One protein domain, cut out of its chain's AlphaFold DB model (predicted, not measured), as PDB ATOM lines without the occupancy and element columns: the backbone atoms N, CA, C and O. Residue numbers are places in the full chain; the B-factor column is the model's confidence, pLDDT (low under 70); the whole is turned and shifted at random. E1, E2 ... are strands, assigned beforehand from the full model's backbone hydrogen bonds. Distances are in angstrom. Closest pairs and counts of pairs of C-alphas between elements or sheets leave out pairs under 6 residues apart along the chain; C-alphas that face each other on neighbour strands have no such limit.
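This is residues 34 to 133 of the 133 residues of an uncharacterized protein of Mycoplasma haemolamae (strain Purdue) (UniProt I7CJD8). Two curled, strongly twisted sheets cup together round a shared core as a rough small barrel, its two joins being E5 beside E3 and E2 beside E9 and E8. The link between E8 and E9 loops out to the side round Thr 122. The printed part has 100 residues, with no named helix and nine strands, E1 to E9 in chain order: a mixed sheet, E2 E1 E7 E6 E5, and an antiparallel one, E3 E4 E9 E8. The class is all strand; the whole is compact, radius of gyration of the C-alphas 13.1 A, spans 41 by 29 by 25 A.

E1, residues 34 to 38, and E2, residues 44 to 49, form a hairpin; N 35 and O 47, 2.8 A apart, are within hydrogen-bond range, as are the N and O pairs below. E3, residues 56 to 62, and E4, residues 67 to 73, form another, with N 58 and O 71 at 2.8 A. E5, residues 81 to 85, E6, residues 92 to 98, and E7, residues 103 to 108, make two hairpins and a meander, each strand the antiparallel neighbour of the one before, with N 82 and O 96 at 2.8 A and N 95 and O 107 at 2.9 A. E7 is parallel to E1 at 35 degrees, with N 38 and O 104 at 2.8 A. E8, residues 113 to 117, and E9, residues 126 to 132, form a hairpin, with N 115 and O 130 at 2.8 A. E9 has staggered pairing, with antiparallel E4 over residues 126 to 128, where N 68 and O 127 are 2.8 A apart, and with E8 over residues 128 to 132. The closest C-alphas of E3 and E5, Ala 61 and Val 82, are 6.1 A apart.

E1 begins at C-alpha 34, (4.883, 106.573, 135.746). E3 measures 17.9 A, E4 18.6 A and E9 19.4 A, ending at C-alpha 132, (28.433, 112.634, 144.735).

The C-alphas farthest apart, Glu 53 and Asn 111, are 41.8 A apart. The printed part has no cut and no long link. Low pLDDT, under 70, covers residues 74 to 79, 86 to 90, 110 and 119 to 124.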
ATOM      1  N   THR A  34       3.473 106.957 135.615       85.00
ATOM      2  CA  THR A  34       4.883 106.573 135.746       85.00
ATOM      3  C   THR A  34       5.761 107.628 135.096       85.00
ATOM      4  O   THR A  34       5.642 107.875 133.900       85.00
ATOM      5  N   PHE A  35       6.650 108.227 135.882       87.12
ATOM      6  CA  PHE A  35       7.621 109.215 135.430       87.12
ATOM      7  C   PHE A  35       8.967 108.546 135.172       87.12
ATOM      8  O   PHE A  35       9.461 107.792 136.013       87.12
ATOM      9  N   LEU A  36       9.557 108.810 134.010       88.62
ATOM     10  CA  LEU A  36      10.868 108.294 133.626       88.62
ATOM     11  C   LEU A  36      11.899 109.413 133.749       88.62
ATOM     12  O   LEU A  36      11.759 110.438 133.103       88.62
ATOM     13  N   PHE A  37      12.945 109.201 134.533       89.12
ATOM     14  CA  PHE A  37      14.075 110.110 134.677       89.12
ATOM     15  C   PHE A  37      15.276 109.505 133.964       89.12
ATOM     16  O   PHE A  37      15.651 108.373 134.260       89.12
ATOM     17  N   LEU A  38      15.860 110.230 133.019       88.38
ATOM     18  CA  LEU A  38      17.037 109.832 132.250       88.38
ATOM     19  C   LEU A  38      18.245 110.643 132.722       88.38
ATOM     20  O   LEU A  38      18.114 111.843 132.920       88.38
ATOM     21  N   GLY A  39      19.410 110.018 132.873       82.62
ATOM     22  CA  GLY A  39      20.646 110.684 133.302       82.62
ATOM     23  C   GLY A  39      21.181 110.215 134.662       82.62
ATOM     24  O   GLY A  39      20.564 109.406 135.357       82.62
ATOM     25  N   GLY A  40      22.369 110.709 135.024       79.75
ATOM     26  CA  GLY A  40      23.110 110.281 136.219       79.75
ATOM     27  C   GLY A  40      23.829 108.931 136.052       79.75
ATOM     28  O   GLY A  40      23.840 108.347 134.968       79.75
ATOM     29  N   LYS A  41      24.431 108.402 137.131       81.25
ATOM     30  CA  LYS A  41      25.213 107.141 137.101       81.25
ATOM     31  C   LYS A  41      24.377 105.909 136.751       81.25
ATOM     32  O   LYS A  41      24.911 104.936 136.232       81.25
ATOM     33  N   THR A  42      23.084 105.920 137.066       75.44
ATOM     34  CA  THR A  42      22.175 104.788 136.824       75.44
ATOM     35  C   THR A  42      21.547 104.796 135.427       75.44
ATOM     36  O   THR A  42      20.877 103.831 135.066       75.44
ATOM     37  N   GLY A  43      21.763 105.846 134.625       79.81
ATOM     38  CA  GLY A  43      21.279 105.971 133.246       79.81
ATOM     39  C   GLY A  43      19.778 106.257 133.125       79.81
ATOM     40  O   GLY A  43      19.387 107.162 132.390       79.81
ATOM     41  N   SER A  44      18.928 105.530 133.857       85.50
ATOM     42  CA  SER A  44      17.503 105.845 133.980       85.50
ATOM     43  C   SER A  44      16.887 105.350 135.293       85.50
ATOM     44  O   SER A  44      17.332 104.361 135.872       85.50
ATOM     45  N   ALA A  45      15.831 106.020 135.751       87.06
ATOM     46  CA  ALA A  45      15.034 105.634 136.909       87.06
ATOM     47  C   ALA A  45      13.544 105.885 136.650       87.06
ATOM     48  O   ALA A  45      13.171 106.828 135.961       87.06
ATOM     49  N   LYS A  46      12.674 105.041 137.210       87.88
ATOM     50  CA  LYS A  46      11.217 105.146 137.038       87.88
ATOM     51  C   LYS A  46      10.542 105.407 138.375       87.88
ATOM     52  O   LYS A  46      10.703 104.605 139.289       87.88
ATOM     53  N   LEU A  47       9.747 106.461 138.471       86.69
ATOM     54  CA  LEU A  47       8.904 106.762 139.625       86.69
ATOM     55  C   LEU A  47       7.459 106.389 139.302       86.69
ATOM     56  O   LEU A  47       6.896 106.909 138.345       86.69
ATOM     57  N   HIS A  48       6.864 105.501 140.094       86.44
ATOM     58  CA  HIS A  48       5.461 105.131 139.943       86.44
ATOM     59  C   HIS A  48       4.603 105.861 140.977       86.44
ATOM     60  O   HIS A  48       4.807 105.700 142.182       86.44
ATOM     61  N   CYS A  49       3.637 106.629 140.491       84.19
ATOM     62  CA  CYS A  49       2.662 107.359 141.279       84.19
ATOM     63  C   CYS A  49       1.295 106.676 141.146       84.19
ATOM     64  O   CYS A  49       0.715 106.697 140.055       84.19
ATOM     65  N   PRO A  50       0.767 106.058 142.218       83.38
ATOM     66  CA  PRO A  50      -0.552 105.440 142.186       83.38
ATOM     67  C   PRO A  50      -1.638 106.464 141.848       83.38
ATOM     68  O   PRO A  50      -1.465 107.666 142.050       83.38
ATOM     69  N   PHE A  51      -2.760 105.980 141.330       81.69
ATOM     70  CA  PHE A  51      -3.912 106.825 141.044       81.69
ATOM     71  C   PHE A  51      -4.475 107.454 142.327       81.69
ATOM     72  O   PHE A  51      -4.547 106.800 143.368       81.69
ATOM     73  N   GLN A  52      -4.883 108.718 142.233       79.12
ATOM     74  CA  GLN A  52      -5.634 109.434 143.257       79.12
ATOM     75  C   GLN A  52      -6.793 110.159 142.573       79.12
ATOM     76  O   GLN A  52      -6.577 110.950 141.655       79.12
ATOM     77  N   GLU A  53      -8.020 109.878 143.007       79.94
ATOM     78  CA  GLU A  53      -9.216 110.451 142.392       79.94
ATOM     79  C   GLU A  53      -9.224 111.981 142.513       79.94
ATOM     80  O   GLU A  53      -8.965 112.537 143.583       79.94
ATOM     81  N   GLY A  54      -9.490 112.662 141.394       74.38
ATOM     82  CA  GLY A  54      -9.554 114.124 141.338       74.38
ATOM     83  C   GLY A  54      -8.215 114.833 141.570       74.38
ATOM     84  O   GLY A  54      -8.218 116.028 141.860       74.38
ATOM     85  N   LYS A  55      -7.081 114.120 141.480       80.88
ATOM     86  CA  LYS A  55      -5.746 114.703 141.642       80.88
ATOM     87  C   LYS A  55      -4.788 114.274 140.537       80.88
ATOM     88  O   LYS A  55      -4.744 113.116 140.137       80.88
ATOM     89  N   TYR A  56      -3.938 115.205 140.136       79.56
ATOM     90  CA  TYR A  56      -2.859 115.008 139.186       79.56
ATOM     91  C   TYR A  56      -1.554 114.716 139.917       79.56
ATOM     92  O   TYR A  56      -1.096 115.526 140.724       79.56
ATOM     93  N   ALA A  57      -0.931 113.577 139.612       82.88
ATOM     94  CA  ALA A  57       0.394 113.276 140.139       82.88
ATOM     95  C   ALA A  57       1.466 114.138 139.455       82.88
ATOM     96  O   ALA A  57       1.476 114.273 138.224       82.88
ATOM     97  N   LYS A  58       2.404 114.650 140.250       85.50
ATOM     98  CA  LYS A  58       3.579 115.412 139.825       85.50
ATOM     99  C   LYS A  58       4.820 114.925 140.573       85.50
ATOM    100  O   LYS A  58       4.741 114.677 141.773       85.50
ATOM    101  N   PRO A  59       5.966 114.765 139.899       86.56
ATOM    102  CA  PRO A  59       7.203 114.456 140.586       86.56
ATOM    103  C   PRO A  59       7.788 115.720 141.218       86.56
ATOM    104  O   PRO A  59       7.978 116.716 140.530       86.56
ATOM    105  N   VAL A  60       8.131 115.659 142.502       87.50
ATOM    106  CA  VAL A  60       8.734 116.781 143.235       87.50
ATOM    107  C   VAL A  60       9.990 116.308 143.956       87.50
ATOM    108  O   VAL A  60      10.010 115.227 144.552       87.50
ATOM    109  N   ALA A  61      11.051 117.111 143.890       88.19
ATOM    110  CA  ALA A  61      12.278 116.886 144.642       88.19
ATOM    111  C   ALA A  61      12.111 117.349 146.094       88.19
ATOM    112  O   ALA A  61      11.858 118.520 146.366       88.19
ATOM    113  N   ASP A  62      12.297 116.428 147.029       86.62
ATOM    114  CA  ASP A  62      12.352 116.685 148.461       86.62
ATOM    115  C   ASP A  62      13.810 116.630 148.921       86.62
ATOM    116  O   ASP A  62      14.340 115.567 149.255       86.62
ATOM    117  N   VAL A  63      14.464 117.795 148.889       82.94
ATOM    118  CA  VAL A  63      15.892 117.946 149.208       82.94
ATOM    119  C   VAL A  63      16.197 117.473 150.632       82.94
ATOM    120  O   VAL A  63      17.157 116.733 150.836       82.94
ATOM    121  N   ASN A  64      15.328 117.806 151.595       80.88
ATOM    122  CA  ASN A  64      15.491 117.436 153.003       80.88
ATOM    123  C   ASN A  64      15.461 115.916 153.197       80.88
ATOM    124  O   ASN A  64      16.286 115.356 153.919       80.88
ATOM    125  N   ALA A  65      14.526 115.234 152.529       83.12
ATOM    126  CA  ALA A  65      14.388 113.783 152.613       83.12
ATOM    127  C   ALA A  65      15.257 113.016 151.597       83.12
ATOM    128  O   ALA A  65      15.202 111.786 151.545       83.12
ATOM    129  N   LYS A  66      16.066 113.714 150.790       86.00
ATOM    130  CA  LYS A  66      16.958 113.121 149.778       86.00
ATOM    131  C   LYS A  66      16.223 112.186 148.802       86.00
ATOM    132  O   LYS A  66      16.719 111.111 148.454       86.00
ATOM    133  N   GLN A  67      15.028 112.590 148.356       88.81
ATOM    134  CA  GLN A  67      14.163 111.802 147.476       88.81
ATOM    135  C   GLN A  67      13.370 112.635 146.454       88.81
ATOM    136  O   GLN A  67      13.038 113.784 146.708       88.81
ATOM    137  N   ILE A  68      12.996 112.038 145.321       88.38
ATOM    138  CA  ILE A  68      11.955 112.543 144.410       88.38
ATOM    139  C   ILE A  68      10.680 111.744 144.682       88.38
ATOM    140  O   ILE A  68      10.700 110.519 144.570       88.38
ATOM    141  N   LYS A  69       9.579 112.410 145.023       88.62
ATOM    142  CA  LYS A  69       8.305 111.785 145.415       88.62
ATOM    143  C   LYS A  69       7.151 112.239 144.525       88.62
ATOM    144  O   LYS A  69       7.284 113.196 143.766       88.62
ATOM    145  N   CYS A  70       6.024 111.543 144.627       86.50
ATOM    146  CA  CYS A  70       4.776 111.931 143.975       86.50
ATOM    147  C   CYS A  70       3.999 112.919 144.851       86.50
ATOM    148  O   CYS A  70       3.625 112.586 145.975       86.50
ATOM    149  N   GLU A  71       3.720 114.101 144.321       86.75
ATOM    150  CA  GLU A  71       2.795 115.074 144.891       86.75
ATOM    151  C   GLU A  71       1.497 115.088 144.078       86.75
ATOM    152  O   GLU A  71       1.517 114.839 142.873       86.75
ATOM    153  N   TYR A  72       0.359 115.307 144.736       84.00
ATOM    154  CA  TYR A  72      -0.965 115.172 144.130       84.00
ATOM    155  C   TYR A  72      -1.759 116.465 144.287       84.00
ATOM    156  O   TYR A  72      -2.192 116.790 145.394       84.00
ATOM    157  N   GLU A  73      -1.993 117.164 143.179       79.06
ATOM    158  CA  GLU A  73      -2.653 118.476 143.158       79.06
ATOM    159  C   GLU A  73      -3.930 118.466 142.304       79.06
ATOM    160  O   GLU A  73      -4.041 117.684 141.365       79.06
ATOM    161  N   GLY A  74      -4.906 119.322 142.632       66.31
ATOM    162  CA  GLY A  74      -6.235 119.325 141.998       66.31
ATOM    163  C   GLY A  74      -6.264 119.869 140.567       66.31
ATOM    164  O   GLY A  74      -6.942 119.298 139.727       66.31
ATOM    165  N   ASP A  75      -5.515 120.934 140.279       67.06
ATOM    166  CA  ASP A  75      -5.231 121.442 138.930       67.06
ATOM    167  C   ASP A  75      -4.177 122.548 139.070       67.06
ATOM    168  O   ASP A  75      -4.431 123.552 139.736       67.06
ATOM    169  N   ASN A  76      -2.961 122.344 138.551       52.31
ATOM    170  CA  ASN A  76      -1.936 123.395 138.592       52.31
ATOM    171  C   ASN A  76      -0.870 123.236 137.493       52.31
ATOM    172  O   ASN A  76       0.330 123.347 137.746       52.31
ATOM    173  N   GLY A  77      -1.293 122.883 136.275       58.28
ATOM    174  CA  GLY A  77      -0.397 122.727 135.122       58.28
ATOM    175  C   GLY A  77       0.546 121.516 135.191       58.28
ATOM    176  O   GLY A  77       0.622 120.798 136.186       58.28
ATOM    177  N   SER A  78       1.258 121.243 134.095       61.44
ATOM    178  CA  SER A  78       2.308 120.214 134.076       61.44
ATOM    179  C   SER A  78       3.563 120.735 134.768       61.44
ATOM    180  O   SER A  78       4.071 121.771 134.353       61.44
ATOM    181  N   GLU A  79       4.103 119.990 135.736       69.00
ATOM    182  CA  GLU A  79       5.464 120.251 136.217       69.00
ATOM    183  C   GLU A  79       6.432 120.074 135.044       69.00
ATOM    184  O   GLU A  79       6.402 119.043 134.365       69.00
ATOM    185  N   LEU A  80       7.221 121.105 134.749       77.56
ATOM    186  CA  LEU A  80       8.156 121.088 133.624       77.56
ATOM    187  C   LEU A  80       9.574 120.784 134.094       77.56
ATOM    188  O   LEU A  80      10.394 120.354 133.284       77.56
ATOM    189  N   GLU A  81       9.879 120.991 135.376       84.19
ATOM    190  CA  GLU A  81      11.240 120.883 135.885       84.19
ATOM    191  C   GLU A  81      11.275 120.344 137.320       84.19
ATOM    192  O   GLU A  81      10.585 120.831 138.204       84.19
ATOM    193  N   VAL A  82      12.151 119.376 137.582       82.88
ATOM    194  CA  VAL A  82      12.478 118.915 138.936       82.88
ATOM    195  C   VAL A  82      13.898 119.366 139.244       82.88
ATOM    196  O   VAL A  82      14.854 118.873 138.641       82.88
ATOM    197  N   ARG A  83      14.042 120.335 140.152       85.69
ATOM    198  CA  ARG A  83      15.336 120.925 140.523       85.69
ATOM    199  C   ARG A  83      15.800 120.399 141.871       85.69
ATOM    200  O   ARG A  83      15.014 120.329 142.812       85.69
ATOM    201  N   TRP A  84      17.080 120.063 141.961       83.81
ATOM    202  CA  TRP A  84      17.710 119.608 143.191       83.81
ATOM    203  C   TRP A  84      18.800 120.575 143.618       83.81
ATOM    204  O   TRP A  84      19.754 120.789 142.875       83.81
ATOM    205  N   TRP A  85      18.706 121.101 144.832       81.12
ATOM    206  CA  TRP A  85      19.710 122.000 145.401       81.12
ATOM    207  C   TRP A  85      20.593 121.238 146.393       81.12
ATOM    208  O   TRP A  85      20.130 120.305 147.051       81.12
ATOM    209  N   GLY A  86      21.882 121.572 146.442       69.56
ATOM    210  CA  GLY A  86      22.810 120.975 147.405       69.56
ATOM    211  C   GLY A  86      22.564 121.452 148.842       69.56
ATOM    212  O   GLY A  86      21.967 122.502 149.054       69.56
ATOM    213  N   ASP A  87      23.068 120.687 149.819       64.31
ATOM    214  CA  ASP A  87      23.016 121.017 151.260       64.31
ATOM    215  C   ASP A  87      23.824 122.290 151.619       64.31
ATOM    216  O   ASP A  87      23.583 122.897 152.658       64.31
ATOM    217  N   SER A  88      24.770 122.709 150.768       58.09
ATOM    218  CA  SER A  88      25.570 123.926 150.952       58.09
ATOM    219  C   SER A  88      25.339 124.874 149.772       58.09
ATOM    220  O   SER A  88      25.622 124.515 148.631       58.09
ATOM    221  N   ASP A  89      24.801 126.057 150.072       53.81
ATOM    222  CA  ASP A  89      24.781 127.272 149.245       53.81
ATOM    223  C   ASP A  89      24.236 127.169 147.817       53.81
ATOM    224  O   ASP A  89      25.024 127.093 146.888       53.81
ATOM    225  N   ASN A  90      22.910 127.295 147.625       61.12
ATOM    226  CA  ASN A  90      22.259 127.746 146.370       61.12
ATOM    227  C   ASN A  90      22.808 127.168 145.045       61.12
ATOM    228  O   ASN A  90      22.612 127.750 143.980       61.12
ATOM    229  N   GLU A  91      23.483 126.025 145.083       70.56
ATOM    230  CA  GLU A  91      24.097 125.413 143.925       70.56
ATOM    231  C   GLU A  91      23.188 124.268 143.519       70.56
ATOM    232  O   GLU A  91      23.061 123.246 144.213       70.56
ATOM    233  N   GLU A  92      22.500 124.475 142.398       76.31
ATOM    234  CA  GLU A  92      21.746 123.423 141.738       76.31
ATOM    235  C   GLU A  92      22.706 122.243 141.567       76.31
ATOM    236  O   GLU A  92      23.799 122.398 141.036       76.31
ATOM    237  N   SER A  93      22.370 121.079 142.109       83.44
ATOM    238  CA  SER A  93      23.203 119.880 141.996       83.44
ATOM    239  C   SER A  93      22.854 119.103 140.738       83.44
ATOM    240  O   SER A  93      23.739 118.618 140.036       83.44
ATOM    241  N   PHE A  94      21.560 119.001 140.444       86.19
ATOM    242  CA  PHE A  94      21.064 118.540 139.159       86.19
ATOM    243  C   PHE A  94      19.673 119.109 138.898       86.19
ATOM    244  O   PHE A  94      18.936 119.482 139.815       86.19
ATOM    245  N   LYS A  95      19.303 119.108 137.623       89.38
ATOM    246  CA  LYS A  95      17.998 119.531 137.140       89.38
ATOM    247  C   LYS A  95      17.476 118.540 136.127       89.38
ATOM    248  O   LYS A  95      18.188 118.152 135.205       89.38
ATOM    249  N   CYS A  96      16.219 118.156 136.290       87.62
ATOM    250  CA  CYS A  96      15.498 117.290 135.379       87.62
ATOM    251  C   CYS A  96      14.428 118.089 134.640       87.62
ATOM    252  O   CYS A  96      13.467 118.534 135.259       87.62
ATOM    253  N   THR A  97      14.560 118.241 133.327       88.25
ATOM    254  CA  THR A  97      13.586 118.959 132.493       88.25
ATOM    255  C   THR A  97      12.687 117.969 131.770       88.25
ATOM    256  O   THR A  97      13.174 117.022 131.139       88.25
ATOM    257  N   LYS A  98      11.374 118.192 131.845       86.06
ATOM    258  CA  LYS A  98      10.362 117.416 131.134       86.06
ATOM    259  C   LYS A  98      10.599 117.522 129.629       86.06
ATOM    260  O   LYS A  98      10.757 118.608 129.081       86.06
ATOM    261  N   GLN A  99      10.641 116.368 128.984       85.50
ATOM    262  CA  GLN A  99      10.718 116.214 127.540       85.50
ATOM    263  C   GLN A  99       9.296 115.931 127.026       85.50
ATOM    264  O   GLN A  99       8.351 116.658 127.332       85.50
ATOM    265  N   GLU A 100       9.120 114.837 126.294       80.50
ATOM    266  CA  GLU A 100       7.829 114.365 125.818       80.50
ATOM    267  C   GLU A 100       7.137 113.449 126.848       80.50
ATOM    268  O   GLU A 100       7.772 112.640 127.538       80.50
ATOM    269  N   GLY A 101       5.810 113.561 126.957       82.88
ATOM    270  CA  GLY A 101       4.999 112.712 127.834       82.88
ATOM    271  C   GLY A 101       5.352 112.870 129.317       82.88
ATOM    272  O   GLY A 101       5.243 113.960 129.871       82.88
ATOM    273  N   PHE A 102       5.752 111.776 129.972       84.75
ATOM    274  CA  PHE A 102       6.152 111.736 131.389       84.75
ATOM    275  C   PHE A 102       7.659 111.488 131.575       84.75
ATOM    276  O   PHE A 102       8.093 110.994 132.618       84.75
ATOM    277  N   THR A 103       8.454 111.811 130.553       86.19
ATOM    278  CA  THR A 103       9.909 111.633 130.562       86.19
ATOM    279  C   THR A 103      10.610 112.928 130.948       86.19
ATOM    280  O   THR A 103      10.273 113.999 130.453       86.19
ATOM    281  N   TYR A 104      11.621 112.822 131.801       88.50
ATOM    282  CA  TYR A 104      12.472 113.901 132.272       88.50
ATOM    283  C   TYR A 104      13.923 113.581 131.929       88.50
ATOM    284  O   TYR A 104      14.405 112.485 132.211       88.50
ATOM    285  N   SER A 105      14.625 114.545 131.343       89.25
ATOM    286  CA  SER A 105      16.066 114.466 131.108       89.25
ATOM    287  C   SER A 105      16.793 115.235 132.203       89.25
ATOM    288  O   SER A 105      16.558 116.431 132.370       89.25
ATOM    289  N   CYS A 106      17.631 114.541 132.966       89.06
ATOM    290  CA  CYS A 106      18.354 115.051 134.118       89.06
ATOM    291  C   CYS A 106      19.818 115.330 133.777       89.06
ATOM    292  O   CYS A 106      20.553 114.432 133.367       89.06
ATOM    293  N   ALA A 107      20.252 116.563 134.022       87.00
ATOM    294  CA  ALA A 107      21.636 116.999 133.901       87.00
ATOM    295  C   ALA A 107      22.173 117.403 135.276       87.00
ATOM    296  O   ALA A 107      21.476 118.067 136.044       87.00
ATOM    297  N   SER A 108      23.401 116.992 135.593       85.94
ATOM    298  CA  SER A 108      24.104 117.467 136.782       85.94
ATOM    299  C   SER A 108      24.787 118.799 136.518       85.94
ATOM    300  O   SER A 108      25.173 119.106 135.388       85.94
ATOM    301  N   SER A 109      24.971 119.572 137.580       82.06
ATOM    302  CA  SER A 109      25.851 120.735 137.546       82.06
ATOM    303  C   SER A 109      27.316 120.319 137.474       82.06
ATOM    304  O   SER A 109      27.678 119.178 137.782       82.06
ATOM    305  N   ALA A 110      28.163 121.251 137.033       69.50
ATOM    306  CA  ALA A 110      29.589 121.015 136.857       69.50
ATOM    307  C   ALA A 110      30.209 120.439 138.143       69.50
ATOM    308  O   ALA A 110      30.030 120.996 139.222       69.50
ATOM    309  N   ASN A 111      30.947 119.332 138.007       71.69
ATOM    310  CA  ASN A 111      31.605 118.610 139.108       71.69
ATOM    311  C   ASN A 111      30.661 117.903 140.090       71.69
ATOM    312  O   ASN A 111      31.008 117.726 141.249       71.69
ATOM    313  N   LYS A 112      29.461 117.505 139.660       77.69
ATOM    314  CA  LYS A 112      28.591 116.639 140.460       77.69
ATOM    315  C   LYS A 112      28.123 115.461 139.639       77.69
ATOM    316  O   LYS A 112      27.822 115.578 138.449       77.69
ATOM    317  N   THR A 113      27.998 114.318 140.297       82.25
ATOM    318  CA  THR A 113      27.341 113.151 139.721       82.25
ATOM    319  C   THR A 113      26.186 112.745 140.616       82.25
ATOM    320  O   THR A 113      26.331 112.709 141.827       82.25
ATOM    321  N   PHE A 114      25.031 112.405 140.051       86.00
ATOM    322  CA  PHE A 114      23.899 111.926 140.844       86.00
ATOM    323  C   PHE A 114      23.474 110.520 140.432       86.00
ATOM    324  O   PHE A 114      23.762 110.048 139.331       86.00
ATOM    325  N   SER A 115      22.774 109.846 141.337       86.88
ATOM    326  CA  SER A 115      22.121 108.562 141.111       86.88
ATOM    327  C   SER A 115      20.686 108.628 141.611       86.88
ATOM    328  O   SER A 115      20.430 109.101 142.720       86.88
ATOM    329  N   LEU A 116      19.769 108.094 140.809       87.50
ATOM    330  CA  LEU A 116      18.372 107.896 141.180       87.50
ATOM    331  C   LEU A 116      18.124 106.397 141.325       87.50
ATOM    332  O   LEU A 116      18.359 105.639 140.378       87.50
ATOM    333  N   LYS A 117      17.683 105.959 142.508       85.62
ATOM    334  CA  LYS A 117      17.413 104.543 142.805       85.62
ATOM    335  C   LYS A 117      16.092 104.378 143.541       85.62
ATOM    336  O   LYS A 117      15.752 105.189 144.395       85.62
ATOM    337  N   LYS A 118      15.362 103.301 143.248       81.25
ATOM    338  CA  LYS A 118      14.241 102.888 144.099       81.25
ATOM    339  C   LYS A 118      14.795 102.313 145.411       81.25
ATOM    340  O   LYS A 118      15.781 101.582 145.335       81.25
ATOM    341  N   PRO A 119      14.211 102.646 146.575       67.44
ATOM    342  CA  PRO A 119      14.665 102.132 147.867       67.44
ATOM    343  C   PRO A 119      14.504 100.612 147.957       67.44
ATOM    344  O   PRO A 119      15.464  99.955 148.312       67.44
ATOM    345  N   ASP A 120      13.347 100.093 147.532       65.88
ATOM    346  CA  ASP A 120      12.991  98.675 147.372       65.88
ATOM    347  C   ASP A 120      11.720  98.595 146.494       65.88
ATOM    348  O   ASP A 120      11.016  99.600 146.343       65.88
ATOM    349  N   GLU A 121      11.377  97.431 145.922       53.66
ATOM    350  CA  GLU A 121      10.135  97.270 145.129       53.66
ATOM    351  C   GLU A 121       8.849  97.460 145.957       53.66
ATOM    352  O   GLU A 121       7.800  97.790 145.407       53.66
ATOM    353  N   THR A 122       8.942  97.318 147.280       50.53
ATOM    354  CA  THR A 122       7.824  97.381 148.235       50.53
ATOM    355  C   THR A 122       7.755  98.677 149.051       50.53
ATOM    356  O   THR A 122       6.749  98.898 149.722       50.53
ATOM    357  N   ALA A 123       8.781  99.542 149.027       49.94
ATOM    358  CA  ALA A 123       8.980 100.557 150.077       49.94
ATOM    359  C   ALA A 123       8.555 102.002 149.746       49.94
ATOM    360  O   ALA A 123       8.691 102.876 150.599       49.94
ATOM    361  N   GLY A 124       7.985 102.286 148.572       56.72
ATOM    362  CA  GLY A 124       7.269 103.551 148.372       56.72
ATOM    363  C   GLY A 124       7.346 104.161 146.978       56.72
ATOM    364  O   GLY A 124       8.220 103.862 146.166       56.72
ATOM    365  N   SER A 125       6.405 105.069 146.720       76.25
ATOM    366  CA  SER A 125       6.303 105.892 145.509       76.25
ATOM    367  C   SER A 125       7.313 107.043 145.521       76.25
ATOM    368  O   SER A 125       6.936 108.215 145.439       76.25
ATOM    369  N   TYR A 126       8.601 106.717 145.668       85.81
ATOM    370  CA  TYR A 126       9.689 107.689 145.613       85.81
ATOM    371  C   TYR A 126      10.986 107.102 145.038       85.81
ATOM    372  O   TYR A 126      11.217 105.892 145.030       85.81
ATOM    373  N   LEU A 127      11.847 107.983 144.532       87.56
ATOM    374  CA  LEU A 127      13.210 107.692 144.106       87.56
ATOM    375  C   LEU A 127      14.174 108.309 145.109       87.56
ATOM    376  O   LEU A 127      14.144 109.514 145.326       87.56
ATOM    377  N   LYS A 128      15.059 107.506 145.689       88.94
ATOM    378  CA  LYS A 128      16.169 108.001 146.497       88.94
ATOM    379  C   LYS A 128      17.177 108.709 145.598       88.94
ATOM    380  O   LYS A 128      17.571 108.180 144.554       88.94
ATOM    381  N   VAL A 129      17.609 109.878 146.045       87.31
ATOM    382  CA  VAL A 129      18.601 110.712 145.382       87.31
ATOM    383  C   VAL A 129      19.920 110.592 146.127       87.31
ATOM    384  O   VAL A 129      19.987 110.691 147.351       87.31
ATOM    385  N   THR A 130      20.994 110.343 145.391       87.12
ATOM    386  CA  THR A 130      22.364 110.395 145.910       87.12
ATOM    387  C   THR A 130      23.156 111.317 145.008       87.12
ATOM    388  O   THR A 130      23.129 111.127 143.796       87.12
ATOM    389  N   VAL A 131      23.813 112.316 145.588       84.25
ATOM    390  CA  VAL A 131      24.683 113.255 144.875       84.25
ATOM    391  C   VAL A 131      26.092 113.048 145.409       84.25
ATOM    392  O   VAL A 131      26.316 113.158 146.611       84.25
ATOM    393  N   ASP A 132      27.001 112.721 144.505       81.12
ATOM    394  CA  ASP A 132      28.433 112.634 144.735       81.12
ATOM    395  C   ASP A 132      29.104 113.895 144.149       81.12
ATOM    396  O   ASP A 132      28.660 114.372 143.093       81.12
ATOM    397  N   PRO A 133      30.143 114.434 144.809       72.69
ATOM    398  CA  PRO A 133      31.020 115.450 144.227       72.69
ATOM    399  C   PRO A 133      31.895 114.887 143.090       72.69
ATOM    400  O   PRO A 133      31.837 113.663 142.813       72.69
TER     401      PRO A 133